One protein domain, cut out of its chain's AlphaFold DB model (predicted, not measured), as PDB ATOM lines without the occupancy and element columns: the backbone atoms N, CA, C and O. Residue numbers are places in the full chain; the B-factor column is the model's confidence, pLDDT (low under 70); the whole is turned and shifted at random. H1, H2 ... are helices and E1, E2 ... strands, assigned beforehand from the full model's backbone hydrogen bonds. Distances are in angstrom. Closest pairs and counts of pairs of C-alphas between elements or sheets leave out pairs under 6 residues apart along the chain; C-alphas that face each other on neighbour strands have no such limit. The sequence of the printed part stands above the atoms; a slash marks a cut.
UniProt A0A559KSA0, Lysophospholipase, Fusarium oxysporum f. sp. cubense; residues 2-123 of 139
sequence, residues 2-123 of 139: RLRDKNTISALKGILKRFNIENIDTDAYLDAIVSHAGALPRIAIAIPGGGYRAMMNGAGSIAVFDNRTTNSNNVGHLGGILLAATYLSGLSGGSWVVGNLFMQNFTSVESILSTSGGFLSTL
ATOM      1  N   ARG A   2      14.541  -9.190  57.331       84.50
ATOM      2  CA  ARG A   2      14.975 -10.370  58.123       84.50
ATOM      3  C   ARG A   2      14.107 -11.634  57.997       84.50
ATOM      4  O   ARG A   2      14.634 -12.737  58.015       84.50
ATOM      5  N   LEU A   3      12.788 -11.495  57.833       88.50
ATOM      6  CA  LEU A   3      11.897 -12.642  57.610       88.50
ATOM      7  C   LEU A   3      12.162 -13.356  56.267       88.50
ATOM      8  O   LEU A   3      12.103 -14.580  56.194       88.50
ATOM      9  N   ARG A   4      12.493 -12.601  55.211       90.94
ATOM     10  CA  ARG A   4      12.796 -13.129  53.873       90.94
ATOM     11  C   ARG A   4      14.183 -13.768  53.793       90.94
ATOM     12  O   ARG A   4      14.390 -14.656  52.969       90.94
ATOM     13  N   ASP A   5      15.097 -13.365  54.668       90.38
ATOM     14  CA  ASP A   5      16.493 -13.812  54.672       90.38
ATOM     15  C   ASP A   5      16.617 -15.334  54.804       90.38
ATOM     16  O   ASP A   5      17.385 -15.947  54.069       90.38
ATOM     17  N   LYS A   6      15.786 -15.969  55.643       89.56
ATOM     18  CA  LYS A   6      15.772 -17.434  55.806       89.56
ATOM     19  C   LYS A   6      15.470 -18.165  54.493       89.56
ATOM     20  O   LYS A   6      16.163 -19.111  54.134       89.56
ATOM     21  N   ASN A   7      14.462 -17.689  53.760       92.62
ATOM     22  CA  ASN A   7      14.095 -18.247  52.457       92.62
ATOM     23  C   ASN A   7      15.171 -17.960  51.404       92.62
ATOM     24  O   ASN A   7      15.490 -18.828  50.599       92.62
ATOM     25  N   THR A   8      15.763 -16.764  51.461       93.94
ATOM     26  CA  THR A   8      16.807 -16.336  50.524       93.94
ATOM     27  C   THR A   8      18.059 -17.197  50.661       93.94
ATOM     28  O   THR A   8      18.558 -17.692  49.657       93.94
ATOM     29  N   ILE A   9      18.532 -17.439  51.889       92.94
ATOM     30  CA  ILE A   9      19.703 -18.292  52.156       92.94
ATOM     31  C   ILE A   9      19.462 -19.707  51.650       92.94
ATOM     32  O   ILE A   9      20.288 -20.242  50.917       92.94
ATOM     33  N   SER A  10      18.328 -20.301  52.029       93.75
ATOM     34  CA  SER A  10      17.994 -21.674  51.645       93.75
ATOM     35  C   SER A  10      17.957 -21.834  50.121       93.75
ATOM     36  O   SER A  10      18.586 -22.737  49.568       93.75
ATOM     37  N   ALA A  11      17.299 -20.901  49.426       95.75
ATOM     38  CA  ALA A  11      17.227 -20.906  47.970       95.75
ATOM     39  C   ALA A  11      18.602 -20.702  47.315       95.75
ATOM     40  O   ALA A  11      18.952 -21.447  46.402       95.75
ATOM     41  N   LEU A  12      19.406 -19.745  47.797       94.69
ATOM     42  CA  LEU A  12      20.754 -19.488  47.278       94.69
ATOM     43  C   LEU A  12      21.684 -20.691  47.442       94.69
ATOM     44  O   LEU A  12      22.353 -21.053  46.477       94.69
ATOM     45  N   LYS A  13      21.686 -21.342  48.613       93.94
ATOM     46  CA  LYS A  13      22.453 -22.581  48.830       93.94
ATOM     47  C   LYS A  13      22.048 -23.651  47.821       93.94
ATOM     48  O   LYS A  13      22.899 -24.224  47.147       93.94
ATOM     49  N   GLY A  14      20.740 -23.853  47.643       94.12
ATOM     50  CA  GLY A  14      20.211 -24.792  46.657       94.12
ATOM     51  C   GLY A  14      20.670 -24.493  45.227       94.12
ATOM     52  O   GLY A  14      21.076 -25.413  44.523       94.12
ATOM     53  N   ILE A  15      20.632 -23.229  44.796       94.94
ATOM     54  CA  ILE A  15      21.054 -22.819  43.445       94.94
ATOM     55  C   ILE A  15      22.560 -23.012  43.257       94.94
ATOM     56  O   ILE A  15      22.976 -23.692  42.320       94.94
ATOM     57  N   LEU A  16      23.378 -22.439  44.144       93.44
ATOM     58  CA  LEU A  16      24.833 -22.441  43.984       93.44
ATOM     59  C   LEU A  16      25.410 -23.855  44.045       93.44
ATOM     60  O   LEU A  16      26.279 -24.195  43.243       93.44
ATOM     61  N   LYS A  17      24.861 -24.710  44.912       93.44
ATOM     62  CA  LYS A  17      25.249 -26.120  44.982       93.44
ATOM     63  C   LYS A  17      24.990 -26.859  43.668       93.44
ATOM     64  O   LYS A  17      25.799 -27.687  43.265       93.44
ATOM     65  N   ARG A  18      23.897 -26.539  42.962       93.88
ATOM     66  CA  ARG A  18      23.587 -27.130  41.646       93.88
ATOM     67  C   ARG A  18      24.451 -26.601  40.510       93.88
ATOM     68  O   ARG A  18      24.584 -27.291  39.505       93.88
ATOM     69  N   PHE A  19      25.023 -25.406  40.644       91.25
ATOM     70  CA  PHE A  19      25.984 -24.892  39.667       91.25
ATOM     71  C   PHE A  19      27.324 -25.623  39.720       91.25
ATOM     72  O   PHE A  19      28.074 -25.526  38.755       91.25
ATOM     73  N   ASN A  20      27.595 -26.379  40.793       91.06
ATOM     74  CA  ASN A  20      28.779 -27.226  40.931       91.06
ATOM     75  C   ASN A  20      30.073 -26.481  40.556       91.06
ATOM     76  O   ASN A  20      30.867 -26.944  39.739       91.06
ATOM     77  N   ILE A  21      30.234 -25.274  41.107       91.69
ATOM     78  CA  ILE A  21      31.367 -24.402  40.801       91.69
ATOM     79  C   ILE A  21      32.632 -25.039  41.381       91.69
ATOM     80  O   ILE A  21      32.728 -25.254  42.589       91.69
ATOM     81  N   GLU A  22      33.597 -25.347  40.521       94.50
ATOM     82  CA  GLU A  22      34.831 -26.007  40.940       94.50
ATOM     83  C   GLU A  22      35.612 -25.164  41.956       94.50
ATOM     84  O   GLU A  22      35.712 -23.942  41.840       94.50
ATOM     85  N   ASN A  23      36.216 -25.844  42.935       95.12
ATOM     86  CA  ASN A  23      37.090 -25.258  43.957       95.12
ATOM     87  C   ASN A  23      36.423 -24.219  44.881       95.12
ATOM     88  O   ASN A  23      37.124 -23.449  45.539       95.12
ATOM     89  N   ILE A  24      35.088 -24.197  44.963       94.56
ATOM     90  CA  ILE A  24      34.344 -23.310  45.863       94.56
ATOM     91  C   ILE A  24      33.348 -24.121  46.699       94.56
ATOM     92  O   ILE A  24      32.439 -24.751  46.167       94.56
ATOM     93  N   ASP A  25      33.470 -24.038  48.026       94.94
ATOM     94  CA  ASP A  25      32.406 -24.457  48.944       94.94
ATOM     95  C   ASP A  25      31.366 -23.334  49.048       94.94
ATOM     96  O   ASP A  25      31.535 -22.337  49.759       94.94
ATOM     97  N   THR A  26      30.284 -23.483  48.290       93.75
ATOM     98  CA  THR A  26      29.228 -22.472  48.201       93.75
ATOM     99  C   THR A  26      28.432 -22.327  49.497       93.75
ATOM    100  O   THR A  26      27.918 -21.240  49.770       93.75
ATOM    101  N   ASP A  27      28.328 -23.393  50.299       93.50
ATOM    102  CA  ASP A  27      27.606 -23.356  51.573       93.50
ATOM    103  C   ASP A  27      28.422 -22.563  52.601       93.50
ATOM    104  O   ASP A  27      27.890 -21.622  53.202       93.50
ATOM    105  N   ALA A  28      29.722 -22.854  52.717       93.69
ATOM    106  CA  ALA A  28      30.638 -22.105  53.577       93.69
ATOM    107  C   ALA A  28      30.756 -20.629  53.157       93.69
ATOM    108  O   ALA A  28      30.760 -19.738  54.009       93.69
ATOM    109  N   TYR A  29      30.793 -20.352  51.849       91.25
ATOM    110  CA  TYR A  29      30.816 -18.986  51.319       91.25
ATOM    111  C   TYR A  29      29.580 -18.175  51.741       91.25
ATOM    112  O   TYR A  29      29.705 -17.047  52.228       91.25
ATOM    113  N   LEU A  30      28.379 -18.744  51.602       91.19
ATOM    114  CA  LEU A  30      27.144 -18.068  52.008       91.19
ATOM    115  C   LEU A  30      27.056 -17.894  53.532       91.19
ATOM    116  O   LEU A  30      26.626 -16.834  53.994       91.19
ATOM    117  N   ASP A  31      27.501 -18.880  54.313       91.12
ATOM    118  CA  ASP A  31      27.531 -18.784  55.780       91.12
ATOM    119  C   ASP A  31      28.522 -17.710  56.265       91.12
ATOM    120  O   ASP A  31      28.242 -16.976  57.223       91.12
ATOM    121  N   ALA A  32      29.644 -17.535  55.560       90.56
ATOM    122  CA  ALA A  32      30.591 -16.452  55.812       90.56
ATOM    123  C   ALA A  32      29.963 -15.067  55.561       90.56
ATOM    124  O   ALA A  32      30.108 -14.171  56.395       90.56
ATOM    125  N   ILE A  33      29.201 -14.894  54.471       86.75
ATOM    126  CA  ILE A  33      28.487 -13.635  54.178       86.75
ATOM    127  C   ILE A  33      27.485 -13.307  55.287       86.75
ATOM    128  O   ILE A  33      27.439 -12.172  55.770       86.75
ATOM    129  N   VAL A  34      26.692 -14.297  55.707       86.00
ATOM    130  CA  VAL A  34      25.677 -14.117  56.755       86.00
ATOM    131  C   VAL A  34      26.310 -13.721  58.087       86.00
ATOM    132  O   VAL A  34      25.795 -12.829  58.759       86.00
ATOM    133  N   SER A  35      27.422 -14.360  58.456       85.56
ATOM    134  CA  SER A  35      28.107 -14.116  59.731       85.56
ATOM    135  C   SER A  35      28.876 -12.793  59.777       85.56
ATOM    136  O   SER A  35      28.883 -12.155  60.827       85.56
ATOM    137  N   HIS A  36      29.491 -12.352  58.671       75.12
ATOM    138  CA  HIS A  36      30.397 -11.191  58.671       75.12
ATOM    139  C   HIS A  36      29.767  -9.894  58.153       75.12
ATOM    140  O   HIS A  36      30.010  -8.829  58.714       75.12
ATOM    141  N   ALA A  37      28.979  -9.950  57.075       66.38
ATOM    142  CA  ALA A  37      28.448  -8.748  56.424       66.38
ATOM    143  C   ALA A  37      27.054  -8.358  56.942       66.38
ATOM    144  O   ALA A  37      26.583  -7.249  56.690       66.38
ATOM    145  N   GLY A  38      26.359  -9.277  57.624       70.75
ATOM    146  CA  GLY A  38      25.013  -9.074  58.172       70.75
ATOM    147  C   GLY A  38      23.906  -8.847  57.129       70.75
ATOM    148  O   GLY A  38      22.733  -8.747  57.495       70.75
ATOM    149  N   ALA A  39      24.245  -8.780  55.837       73.19
ATOM    150  CA  ALA A  39      23.321  -8.531  54.740       73.19
ATOM    151  C   ALA A  39      23.543  -9.527  53.597       73.19
ATOM    152  O   ALA A  39      24.620  -9.624  53.016       73.19
ATOM    153  N   LEU A  40      22.477 -10.248  53.260       85.62
ATOM    154  CA  LEU A  40      22.431 -11.143  52.110       85.62
ATOM    155  C   LEU A  40      22.359 -10.380  50.785       85.62
ATOM    156  O   LEU A  40      21.788  -9.282  50.761       85.62
ATOM    157  N   PRO A  41      22.806 -11.001  49.674       87.31
ATOM    158  CA  PRO A  41      22.520 -10.507  48.334       87.31
ATOM    159  C   PRO A  41      21.019 -10.250  48.150       87.31
ATOM    160  O   PRO A  41      20.181 -11.104  48.446       87.31
ATOM    161  N   ARG A  42      20.675  -9.054  47.665       91.81
ATOM    162  CA  ARG A  42      19.290  -8.653  47.391       91.81
ATOM    163  C   ARG A  42      19.025  -8.771  45.905       91.81
ATOM    164  O   ARG A  42      19.503  -7.967  45.116       91.81
ATOM    165  N   ILE A  43      18.263  -9.794  45.539       95.19
ATOM    166  CA  ILE A  43      17.898 -10.071  44.149       95.19
ATOM    167  C   ILE A  43      16.548  -9.418  43.854       95.19
ATOM    168  O   ILE A  43      15.604  -9.545  44.640       95.19
ATOM    169  N   ALA A  44      16.458  -8.729  42.721       97.44
ATOM    170  CA  ALA A  44      15.223  -8.154  42.212       97.44
ATOM    171  C   ALA A  44      14.914  -8.732  40.829       97.44
ATOM    172  O   ALA A  44      15.796  -8.810  39.977       97.44
ATOM    173  N   ILE A  45      13.657  -9.116  40.617       98.31
ATOM    174  CA  ILE A  45      13.122  -9.516  39.314       98.31
ATOM    175  C   ILE A  45      12.170  -8.410  38.866       98.31
ATOM    176  O   ILE A  45      11.265  -8.039  39.612       98.31
ATOM    177  N   ALA A  46      12.372  -7.887  37.659       98.31
ATOM    178  CA  ALA A  46      11.551  -6.823  37.093       98.31
ATOM    179  C   ALA A  46      10.979  -7.261  35.742       98.31
ATOM    180  O   ALA A  46      11.733  -7.573  34.821       98.31
ATOM    181  N   ILE A  47       9.650  -7.271  35.627       98.38
ATOM    182  CA  ILE A  47       8.941  -7.617  34.392       98.38
ATOM    183  C   ILE A  47       8.441  -6.328  33.714       98.38
ATOM    184  O   ILE A  47       7.689  -5.564  34.331       98.38
ATOM    185  N   PRO A  48       8.839  -6.046  32.461       97.62
ATOM    186  CA  PRO A  48       8.480  -4.804  31.783       97.62
ATOM    187  C   PRO A  48       7.005  -4.772  31.350       97.62
ATOM    188  O   PRO A  48       6.272  -5.753  31.456       97.62
ATOM    189  N   GLY A  49       6.578  -3.621  30.825       97.56
ATOM    190  CA  GLY A  49       5.285  -3.468  30.159       97.56
ATOM    191  C   GLY A  49       5.258  -4.022  28.737       97.56
ATOM    192  O   GLY A  49       6.291  -4.315  28.139       97.56
ATOM    193  N   GLY A  50       4.049  -4.145  28.185       96.25
ATOM    194  CA  GLY A  50       3.829  -4.664  26.828       96.25
ATOM    195  C   GLY A  50       2.625  -5.596  26.691       96.25
ATOM    196  O   GLY A  50       2.689  -6.544  25.908       96.25
ATOM    197  N   GLY A  51       1.561  -5.356  27.468       94.50
ATOM    198  CA  GLY A  51       0.331  -6.153  27.454       94.50
ATOM    199  C   GLY A  51       0.572  -7.651  27.666       94.50
ATOM    200  O   GLY A  51       1.498  -8.051  28.379       94.50
ATOM    201  N   TYR A  52      -0.229  -8.475  26.992       92.88
ATOM    202  CA  TYR A  52      -0.161  -9.934  27.085       92.88
ATOM    203  C   TYR A  52       1.213 -10.507  26.727       92.88
ATOM    204  O   TYR A  52       1.665 -11.453  27.363       92.88
ATOM    205  N   ARG A  53       1.941  -9.904  25.777       94.12
ATOM    206  CA  ARG A  53       3.295 -10.359  25.426       94.12
ATOM    207  C   ARG A  53       4.232 -10.290  26.628       94.12
ATOM    208  O   ARG A  53       4.934 -11.259  26.911       94.12
ATOM    209  N   ALA A  54       4.256  -9.155  27.321       96.50
ATOM    210  CA  ALA A  54       5.115  -8.983  28.487       96.50
ATOM    211  C   ALA A  54       4.678  -9.883  29.649       96.50
ATOM    212  O   ALA A  54       5.523 -10.480  30.310       96.50
ATOM    213  N   MET A  55       3.366 -10.035  29.838       96.50
ATOM    214  CA  MET A  55       2.793 -10.956  30.814       96.50
ATOM    215  C   MET A  55       3.245 -12.404  30.568       96.50
ATOM    216  O   MET A  55       3.786 -13.021  31.479       96.50
ATOM    217  N   MET A  56       3.084 -12.931  29.349       95.62
ATOM    218  CA  MET A  56       3.426 -14.319  29.005       95.62
ATOM    219  C   MET A  56       4.936 -14.585  29.070       95.62
ATOM    220  O   MET A  56       5.363 -15.583  29.647       95.62
ATOM    221  N   ASN A  57       5.765 -13.671  28.550       97.00
ATOM    222  CA  ASN A  57       7.225 -13.803  28.657       97.00
ATOM    223  C   ASN A  57       7.693 -13.725  30.120       97.00
ATOM    224  O   ASN A  57       8.568 -14.483  30.547       97.00
ATOM    225  N   GLY A  58       7.084 -12.828  30.903       97.94
ATOM    226  CA  GLY A  58       7.331 -12.723  32.335       97.94
ATOM    227  C   GLY A  58       6.912 -13.981  33.086       97.94
ATOM    228  O   GLY A  58       7.678 -14.472  33.908       97.94
ATOM    229  N   ALA A  59       5.750 -14.549  32.762       97.81
ATOM    230  CA  ALA A  59       5.259 -15.799  33.333       97.81
ATOM    231  C   ALA A  59       6.210 -16.968  33.044       97.81
ATOM    232  O   ALA A  59       6.602 -17.665  33.974       97.81
ATOM    233  N   GLY A  60       6.656 -17.140  31.797       97.62
ATOM    234  CA  GLY A  60       7.634 -18.178  31.453       97.62
ATOM    235  C   GLY A  60       8.963 -18.006  32.198       97.62
ATOM    236  O   GLY A  60       9.486 -18.966  32.761       97.62
ATOM    237  N   SER A  61       9.471 -16.773  32.291       97.69
ATOM    238  CA  SER A  61      10.689 -16.478  33.065       97.69
ATOM    239  C   SER A  61      10.511 -16.804  34.551       97.69
ATOM    240  O   SER A  61      11.374 -17.431  35.164       97.69
ATOM    241  N   ILE A  62       9.369 -16.419  35.133       98.31
ATOM    242  CA  ILE A  62       9.035 -16.722  36.527       98.31
ATOM    243  C   ILE A  62       8.924 -18.234  36.741       98.31
ATOM    244  O   ILE A  62       9.468 -18.714  37.728       98.31
ATOM    245  N   ALA A  63       8.299 -18.982  35.826       98.19
ATOM    246  CA  ALA A  63       8.186 -20.441  35.908       98.19
ATOM    247  C   ALA A  63       9.566 -21.117  35.961       98.19
ATOM    248  O   ALA A  63       9.811 -21.977  36.799       98.19
ATOM    249  N   VAL A  64      10.511 -20.671  35.129       97.62
ATOM    250  CA  VAL A  64      11.893 -21.182  35.147       97.62
ATOM    251  C   VAL A  64      12.601 -20.872  36.472       97.62
ATOM    252  O   VAL A  64      13.384 -21.684  36.964       97.62
ATOM    253  N   PHE A  65      12.330 -19.710  37.068       98.38
ATOM    254  CA  PHE A  65      12.915 -19.295  38.346       98.38
ATOM    255  C   PHE A  65      12.215 -19.883  39.573       98.38
ATOM    256  O   PHE A  65      12.748 -19.792  40.683       98.38
ATOM    257  N   ASP A  66      11.028 -20.456  39.416       98.25
ATOM    258  CA  ASP A  66      10.223 -20.991  40.503       98.25
ATOM    259  C   ASP A  66      10.608 -22.447  40.779       98.25
ATOM    260  O   ASP A  66      10.529 -23.310  39.908       98.25
ATOM    261  N   ASN A  67      11.027 -22.751  42.009       97.38
ATOM    262  CA  ASN A  67      11.406 -24.122  42.363       97.38
ATOM    263  C   ASN A  67      10.199 -25.070  42.475       97.38
ATOM    264  O   ASN A  67      10.404 -26.271  42.652       97.38
ATOM    265  N   ARG A  68       8.977 -24.522  42.418       97.19
ATOM    266  CA  ARG A  68       7.708 -25.258  42.433       97.19
ATOM    267  C   ARG A  68       7.313 -25.770  41.053       97.19
ATOM    268  O   ARG A  68       6.442 -26.622  40.982       97.19
ATOM    269  N   THR A  69       7.937 -25.257  39.992       98.06
ATOM    270  CA  THR A  69       7.736 -25.746  38.628       98.06
ATOM    271  C   THR A  69       8.439 -27.085  38.438       98.06
ATOM    272  O   THR A  69       9.598 -27.267  38.828       98.06
ATOM    273  N   THR A  70       7.740 -28.032  37.824       97.56
ATOM    274  CA  THR A  70       8.233 -29.385  37.587       97.56
ATOM    275  C   THR A  70       9.549 -29.343  36.810       97.56
ATOM    276  O   THR A  70       9.699 -28.631  35.820       97.56
ATOM    277  N   ASN A  71      10.542 -30.107  37.278       95.81
ATOM    278  CA  ASN A  71      11.890 -30.178  36.702       95.81
ATOM    279  C   ASN A  71      12.701 -28.862  36.699       95.81
ATOM    280  O   ASN A  71      13.784 -28.831  36.113       95.81
ATOM    281  N   SER A  72      12.280 -27.785  37.376       96.62
ATOM    282  CA  SER A  72      13.038 -26.516  37.389       96.62
ATOM    283  C   SER A  72      14.325 -26.555  38.227       96.62
ATOM    284  O   SER A  72      15.173 -25.673  38.107       96.62
ATOM    285  N   ASN A  73      14.510 -27.591  39.051       95.94
ATOM    286  CA  ASN A  73      15.667 -27.752  39.938       95.94
ATOM    287  C   ASN A  73      16.707 -28.765  39.429       95.94
ATOM    288  O   ASN A  73      17.577 -29.166  40.198       95.94
ATOM    289  N   ASN A  74      16.629 -29.206  38.172       94.62
ATOM    290  CA  ASN A  74      17.650 -30.091  37.608       94.62
ATOM    291  C   ASN A  74      19.006 -29.369  37.478       94.62
ATOM    292  O   ASN A  74      19.102 -28.142  37.576       94.62
ATOM    293  N   VAL A  75      20.076 -30.140  37.276       90.19
ATOM    294  CA  VAL A  75      21.421 -29.588  37.049       90.19
ATOM    295  C   VAL A  75      21.388 -28.647  35.841       90.19
ATOM    296  O   VAL A  75      20.829 -28.986  34.801       90.19
ATOM    297  N   GLY A  76      21.951 -27.448  35.997       85.69
ATOM    298  CA  GLY A  76      21.927 -26.395  34.975       85.69
ATOM    299  C   GLY A  76      20.636 -25.567  34.908       85.69
ATOM    300  O   GLY A  76      20.592 -24.595  34.158       85.69
ATOM    301  N   HIS A  77      19.597 -25.892  35.687       94.75
ATOM    302  CA  HIS A  77      18.347 -25.125  35.712       94.75
ATOM    303  C   HIS A  77      18.323 -24.059  36.824       94.75
ATOM    304  O   HIS A  77      19.036 -24.128  37.832       94.75
ATOM    305  N   LEU A  78      17.456 -23.061  36.639       96.12
ATOM    306  CA  LEU A  78      17.431 -21.816  37.416       96.12
ATOM    307  C   LEU A  78      16.345 -21.772  38.510       96.12
ATOM    308  O   LEU A  78      16.103 -20.715  39.100       96.12
ATOM    309  N   GLY A  79      15.712 -22.907  38.816       97.69
ATOM    310  CA  GLY A  79      14.677 -23.004  39.843       97.69
ATOM    311  C   GLY A  79      15.163 -22.515  41.209       97.69
ATOM    312  O   GLY A  79      16.276 -22.797  41.653       97.69
ATOM    313  N   GLY A  80      14.342 -21.739  41.900       97.38
ATOM    314  CA  GLY A  80      14.684 -21.150  43.192       97.38
ATOM    315  C   GLY A  80      15.183 -19.711  43.123       97.38
ATOM    316  O   GLY A  80      15.198 -19.065  44.170       97.38
ATOM    317  N   ILE A  81      15.511 -19.153  41.948       97.56
ATOM    318  CA  ILE A  81      15.830 -17.715  41.832       97.56
ATOM    319  C   ILE A  81      14.662 -16.861  42.347       97.56
ATOM    320  O   ILE A  81      14.884 -15.895  43.077       97.56
ATOM    321  N   LEU A  82      13.413 -17.253  42.070       98.00
ATOM    322  CA  LEU A  82      12.226 -16.569  42.595       98.00
ATOM    323  C   LEU A  82      12.154 -16.643  44.130       98.00
ATOM    324  O   LEU A  82      11.757 -15.686  44.797       98.00
ATOM    325  N   LEU A  83      12.575 -17.764  44.717       96.81
ATOM    326  CA  LEU A  83      12.617 -17.947  46.169       96.81
ATOM    327  C   LEU A  83      13.796 -17.205  46.817       96.81
ATOM    328  O   LEU A  83      13.709 -16.833  47.988       96.81
ATOM    329  N   ALA A  84      14.857 -16.946  46.058       96.44
ATOM    330  CA  ALA A  84      15.968 -16.096  46.459       96.44
ATOM    331  C   ALA A  84      15.668 -14.594  46.269       96.44
ATOM    332  O   ALA A  84      16.295 -13.746  46.905       96.44
ATOM    333  N   ALA A  85      14.695 -14.238  45.426       97.06
ATOM    334  CA  ALA A  85      14.336 -12.849  45.169       97.06
ATOM    335  C   ALA A  85      13.801 -12.149  46.429       97.06
ATOM    336  O   ALA A  85      12.968 -12.677  47.176       97.06
ATOM    337  N   THR A  86      14.286 -10.928  46.654       96.00
ATOM    338  CA  THR A  86      13.775  -9.993  47.664       96.00
ATOM    339  C   THR A  86      12.661  -9.123  47.087       96.00
ATOM    340  O   THR A  86      11.726  -8.784  47.809       96.00
ATOM    341  N   TYR A  87      12.742  -8.795  45.796       97.06
ATOM    342  CA  TYR A  87      11.762  -7.969  45.101       97.06
ATOM    343  C   TYR A  87      11.290  -8.645  43.818       97.06
ATOM    344  O   TYR A  87      12.095  -9.189  43.061       97.06
ATOM    345  N   LEU A  88       9.991  -8.554  43.565       97.94
ATOM    346  CA  LEU A  88       9.373  -8.863  42.286       97.94
ATOM    347  C   LEU A  88       8.513  -7.660  41.905       97.94
ATOM    348  O   LEU A  88       7.608  -7.293  42.652       97.94
ATOM    349  N   SER A  89       8.821  -7.029  40.778       98.19
ATOM    350  CA  SER A  89       8.090  -5.871  40.272       98.19
ATOM    351  C   SER A  89       7.608  -6.108  38.847       98.19
ATOM    352  O   SER A  89       8.189  -6.881  38.085       98.19
ATOM    353  N   GLY A  90       6.517  -5.437  38.489       97.88
ATOM    354  CA  GLY A  90       5.934  -5.497  37.159       97.88
ATOM    355  C   GLY A  90       5.324  -4.156  36.776       97.88
ATOM    356  O   GLY A  90       4.706  -3.510  37.624       97.88
ATOM    357  N   LEU A  91       5.472  -3.753  35.513       97.81
ATOM    358  CA  LEU A  91       4.847  -2.556  34.933       97.81
ATOM    359  C   LEU A  91       3.837  -2.960  33.851       97.81
ATOM    360  O   LEU A  91       4.164  -3.790  33.009       97.81
ATOM    361  N   SER A  92       2.652  -2.339  33.799       97.25
ATOM    362  CA  SER A  92       1.643  -2.575  32.747       97.25
ATOM    363  C   SER A  92       1.334  -4.081  32.591       97.25
ATOM    364  O   SER A  92       0.925  -4.709  33.560       97.25
ATOM    365  N   GLY A  93       1.573  -4.691  31.427       96.31
ATOM    366  CA  GLY A  93       1.421  -6.139  31.225       96.31
ATOM    367  C   GLY A  93       2.231  -7.000  32.206       96.31
ATOM    368  O   GLY A  93       1.756  -8.036  32.668       96.31
ATOM    369  N   GLY A  94       3.420  -6.547  32.614       98.06
ATOM    370  CA  GLY A  94       4.192  -7.187  33.677       98.06
ATOM    371  C   GLY A  94       3.518  -7.093  35.050       98.06
ATOM    372  O   GLY A  94       3.644  -8.010  35.859       98.06
ATOM    373  N   SER A  95       2.753  -6.028  35.321       97.62
ATOM    374  CA  SER A  95       1.958  -5.919  36.552       97.62
ATOM    375  C   SER A  95       0.841  -6.962  36.599       97.62
ATOM    376  O   SER A  95       0.493  -7.398  37.691       97.62
ATOM    377  N   TRP A  96       0.312  -7.399  35.449       97.12
ATOM    378  CA  TRP A  96      -0.728  -8.432  35.401       97.12
ATOM    379  C   TRP A  96      -0.208  -9.774  35.911       97.12
ATOM    380  O   TRP A  96      -0.822 -10.358  36.797       97.12
ATOM    381  N   VAL A  97       0.949 -10.247  35.429       97.50
ATOM    382  CA  VAL A  97       1.521 -11.513  35.924       97.50
ATOM    383  C   VAL A  97       1.892 -11.416  37.403       97.50
ATOM    384  O   VAL A  97       1.533 -12.300  38.174       97.50
ATOM    385  N   VAL A  98       2.536 -10.327  37.832       97.62
ATOM    386  CA  VAL A  98       2.896 -10.145  39.247       97.62
ATOM    387  C   VAL A  98       1.641 -10.120  40.124       97.62
ATOM    388  O   VAL A  98       1.563 -10.867  41.097       97.62
ATOM    389  N   GLY A  99       0.634  -9.324  39.756       96.81
ATOM    390  CA  GLY A  99      -0.633  -9.229  40.480       96.81
ATOM    391  C   GLY A  99      -1.364 -10.568  40.566       96.81
ATOM    392  O   GLY A  99      -1.754 -10.971  41.658       96.81
ATOM    393  N   ASN A 100      -1.464 -11.295  39.451       94.88
ATOM    394  CA  ASN A 100      -2.115 -12.604  39.399       94.88
ATOM    395  C   ASN A 100      -1.476 -13.607  40.362       94.88
ATOM    396  O   ASN A 100      -2.191 -14.264  41.114       94.88
ATOM    397  N   LEU A 101      -0.143 -13.694  40.405       96.56
ATOM    398  CA  LEU A 101       0.528 -14.595  41.344       96.56
ATOM    399  C   LEU A 101       0.219 -14.193  42.792       96.56
ATOM    400  O   LEU A 101      -0.235 -15.024  43.575       96.56
ATOM    401  N   PHE A 102       0.407 -12.918  43.145       95.81
ATOM    402  CA  PHE A 102       0.220 -12.438  44.518       95.81
ATOM    403  C   PHE A 102      -1.227 -12.542  45.014       95.81
ATOM    404  O   PHE A 102      -1.441 -12.973  46.146       95.81
ATOM    405  N   MET A 103      -2.213 -12.182  44.190       95.25
ATOM    406  CA  MET A 103      -3.629 -12.217  44.574       95.25
ATOM    407  C   MET A 103      -4.159 -13.643  44.743       95.25
ATOM    408  O   MET A 103      -5.107 -13.852  45.494       95.25
ATOM    409  N   GLN A 104      -3.522 -14.628  44.106       93.88
ATOM    410  CA  GLN A 104      -3.897 -16.040  44.192       93.88
ATOM    411  C   GLN A 104      -3.017 -16.804  45.185       93.88
ATOM    412  O   GLN A 104      -2.465 -17.855  44.865       93.88
ATOM    413  N   ASN A 105      -2.850 -16.250  46.392       94.31
ATOM    414  CA  ASN A 105      -2.041 -16.835  47.468       94.31
ATOM    415  C   ASN A 105      -0.614 -17.217  47.021       94.31
ATOM    416  O   ASN A 105      -0.095 -18.282  47.356       94.31
ATOM    417  N   PHE A 106       0.006 -16.346  46.220       95.12
ATOM    418  CA  PHE A 106       1.317 -16.587  45.622       95.12
ATOM    419  C   PHE A 106       1.379 -17.913  44.850       95.12
ATOM    420  O   PHE A 106       2.318 -18.676  45.040       95.12
ATOM    421  N   THR A 107       0.389 -18.222  44.006       96.25
ATOM    422  CA  THR A 107       0.377 -19.449  43.181       96.25
ATOM    423  C   THR A 107       1.610 -19.549  42.264       96.25
ATOM    424  O   THR A 107       2.370 -18.588  42.113       96.25
ATOM    425  N   SER A 108       1.862 -20.723  41.685       97.12
ATOM    426  CA  SER A 108       2.907 -20.894  40.665       97.12
ATOM    427  C   SER A 108       2.323 -20.726  39.264       97.12
ATOM    428  O   SER A 108       1.135 -20.963  39.043       97.12
ATOM    429  N   VAL A 109       3.163 -20.342  38.301       97.56
ATOM    430  CA  VAL A 109       2.752 -20.263  36.890       97.56
ATOM    431  C   VAL A 109       2.308 -21.632  36.376       97.56
ATOM    432  O   VAL A 109       1.276 -21.730  35.726       97.56
ATOM    433  N   GLU A 110       3.040 -22.693  36.729       96.75
ATOM    434  CA  GLU A 110       2.672 -24.066  36.364       96.75
ATOM    435  C   GLU A 110       1.286 -24.435  36.902       96.75
ATOM    436  O   GLU A 110       0.471 -24.961  36.155       96.75
ATOM    437  N   SER A 111       0.972 -24.075  38.151       96.19
ATOM    438  CA  SER A 111      -0.338 -24.345  38.755       96.19
ATOM    439  C   SER A 111      -1.484 -23.625  38.044       96.19
ATOM    440  O   SER A 111      -2.570 -24.187  37.944       96.19
ATOM    441  N   ILE A 112      -1.269 -22.396  37.557       95.69
ATOM    442  CA  ILE A 112      -2.280 -21.681  36.760       95.69
ATOM    443  C   ILE A 112      -2.544 -22.443  35.458       95.69
ATOM    444  O   ILE A 112      -3.696 -22.683  35.118       95.69
ATOM    445  N   LEU A 113      -1.483 -22.864  34.765       93.81
ATOM    446  CA  LEU A 113      -1.585 -23.538  33.468       93.81
ATOM    447  C   LEU A 113      -2.104 -24.980  33.562       93.81
ATOM    448  O   LEU A 113      -2.727 -25.465  32.626       93.81
ATOM    449  N   SER A 114      -1.838 -25.685  34.665       93.88
ATOM    450  CA  SER A 114      -2.209 -27.095  34.827       93.88
ATOM    451  C   SER A 114      -3.578 -27.308  35.478       93.88
ATOM    452  O   SER A 114      -4.035 -28.446  35.574       93.88
ATOM    453  N   THR A 115      -4.205 -26.256  36.012       92.19
ATOM    454  CA  THR A 115      -5.485 -26.383  36.717       92.19
ATOM    455  C   THR A 115      -6.637 -26.485  35.724       92.19
ATOM    456  O   THR A 115      -6.820 -25.613  34.885       92.19
ATOM    457  N   SER A 116      -7.469 -27.516  35.875       88.62
ATOM    458  CA  SER A 116      -8.637 -27.764  35.020       88.62
ATOM    459  C   SER A 116      -9.981 -27.425  35.678       88.62
ATOM    460  O   SER A 116     -11.027 -27.811  35.162       88.62
ATOM    461  N   GLY A 117      -9.989 -26.765  36.842       89.50
ATOM    462  CA  GLY A 117     -11.231 -26.402  37.525       89.50
ATOM    463  C   GLY A 117     -11.092 -25.283  38.555       89.50
ATOM    464  O   GLY A 117     -10.017 -25.018  39.091       89.50
ATOM    465  N   GLY A 118     -12.223 -24.648  38.865       91.19
ATOM    466  CA  GLY A 118     -12.290 -23.499  39.769       91.19
ATOM    467  C   GLY A 118     -11.783 -22.204  39.128       91.19
ATOM    468  O   GLY A 118     -11.604 -22.111  37.923       91.19
ATOM    469  N   PHE A 119     -11.550 -21.177  39.944       90.44
ATOM    470  CA  PHE A 119     -11.162 -19.853  39.442       90.44
ATOM    471  C   PHE A 119      -9.802 -19.838  38.721       90.44
ATOM    472  O   PHE A 119      -9.607 -19.083  37.774       90.44
ATOM    473  N   LEU A 120      -8.845 -20.677  39.140       91.00
ATOM    474  CA  LEU A 120      -7.511 -20.683  38.526       91.00
ATOM    475  C   LEU A 120      -7.540 -21.112  37.054       91.00
ATOM    476  O   LEU A 120      -6.756 -20.569  36.281       91.00
ATOM    477  N   SER A 121      -8.456 -22.002  36.653       90.19
ATOM    478  CA  SER A 121      -8.583 -22.412  35.248       90.19
ATOM    479  C   SER A 121      -9.164 -21.320  34.350       90.19
ATOM    480  O   SER A 121      -9.023 -21.398  33.138       90.19
ATOM    481  N   THR A 122      -9.808 -20.295  34.918       90.50
ATOM    482  CA  THR A 122     -10.347 -19.151  34.161       90.50
ATOM    483  C   THR A 122      -9.456 -17.914  34.268       90.50
ATOM    484  O   THR A 122      -9.801 -16.854  33.747       90.50
ATOM    485  N   LEU A 123      -8.328 -18.002  34.983       91.44
ATOM    486  CA  LEU A 123      -7.488 -16.841  35.266       91.44
ATOM    487  C   LEU A 123      -6.805 -16.318  33.999       91.44
ATOM    488  O   LEU A 123      -6.816 -15.112  33.758       91.44
TER     489      LEU A 123
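This is residues 2 to 123 of the 139 residues of the protein "Lysophospholipase" of Fusarium oxysporum f. sp. cubense (UniProt A0A559KSA0). Two short strands, E1 and E2, lie side by side roughly along the length of an elongated body, with the helical hairpin of H1 and H2 at the end where they begin and the helices H3, H5, H6 and H7 towards the other. H3 folds back from the far end of the strands to the middle, where short H4 lies between H1 and H3. The printed part has 122 residues, with seven named helices and two named strands in the order H1, H2, E1, H3, H4, E2, H5, H6, H7; the sheet's order is E1, E2, parallel, and the class is mostly helix. It is only just compact, close to loose, with a radius of gyration of the C-alphas of 15.9 A and spans of 47 by 26 by 24 A.

E1 is residues 43 to 47, beginning at C-alpha 43 (17.898, -10.071, 44.149), and E2 is residues 85 to 90. H1, residues 2 to 19, is 25.9 A long and begins at C-alpha 2 (14.975, -10.370, 58.123); H2 is residues 26 to 36, 15.4 A. H3, residues 51 to 65, measures 21.2 A, and H5, residues 93 to 103, 15.5 A. H4 is residues 81 to 84, H6 residues 109 to 114, and H7 residues 119 to 122, ending at C-alpha 122 (-10.347, -19.151, 34.161).

E1 and E2 are parallel at 15 degrees, with N 45 and O 87 2.9 A apart and N 86 and O 43 2.8 A apart, both within hydrogen-bond range. E1, H3, H4 and E2 form a strand-helix-strand unit, two parallel neighbour strands with helices between, and its crossover is right-handed. H3, the hub, touches H5 at a steep tilt of 54 degrees, the same way, with the C-alphas of Gly 51 and Gly 93 closest at 3.9 A. With residues 59 to 63 alone H3 touches H6, about perpendicular at 82 degrees; the C-alphas of Ala 63 and Val 109 are closest, 5.5 A. With residues 62 to 65 alone it touches H4, closest at the C-alphas of Phe 65 and Ile 81, 4.8 A. H1 touches H4 with residues 7 to 15 alone, closest at the C-alphas of Thr 8 and Ala 84, 4.2 A. H1 and H2 are a helical hairpin, touching through residues 9 to 17 of H1 alone at a shallow tilt of 29 degrees, opposite ways; the C-alphas of Lys 13 and Asp 27 are closest, 5.9 A. H6 and H7 touch only at the corner, where the C-alphas of Ile 112 and Leu 120 are closest, 5.6 A. Every O i to N i+4 pair is within hydrogen-bond range in H2, H3 and H6, against 12 of 14 in H1 and 6 of 7 in H5, while H4 and H7 are too short for such a pair.

The C-alphas of Asn 23 and Gly 118, the two farthest apart, are 49.6 A from each other. The printed part has no cut. The link from H3 to H4, residues 66 to 80, is long. The mean pLDDT of the printed part is 93.8, and one residue, Ala 37, is under 70.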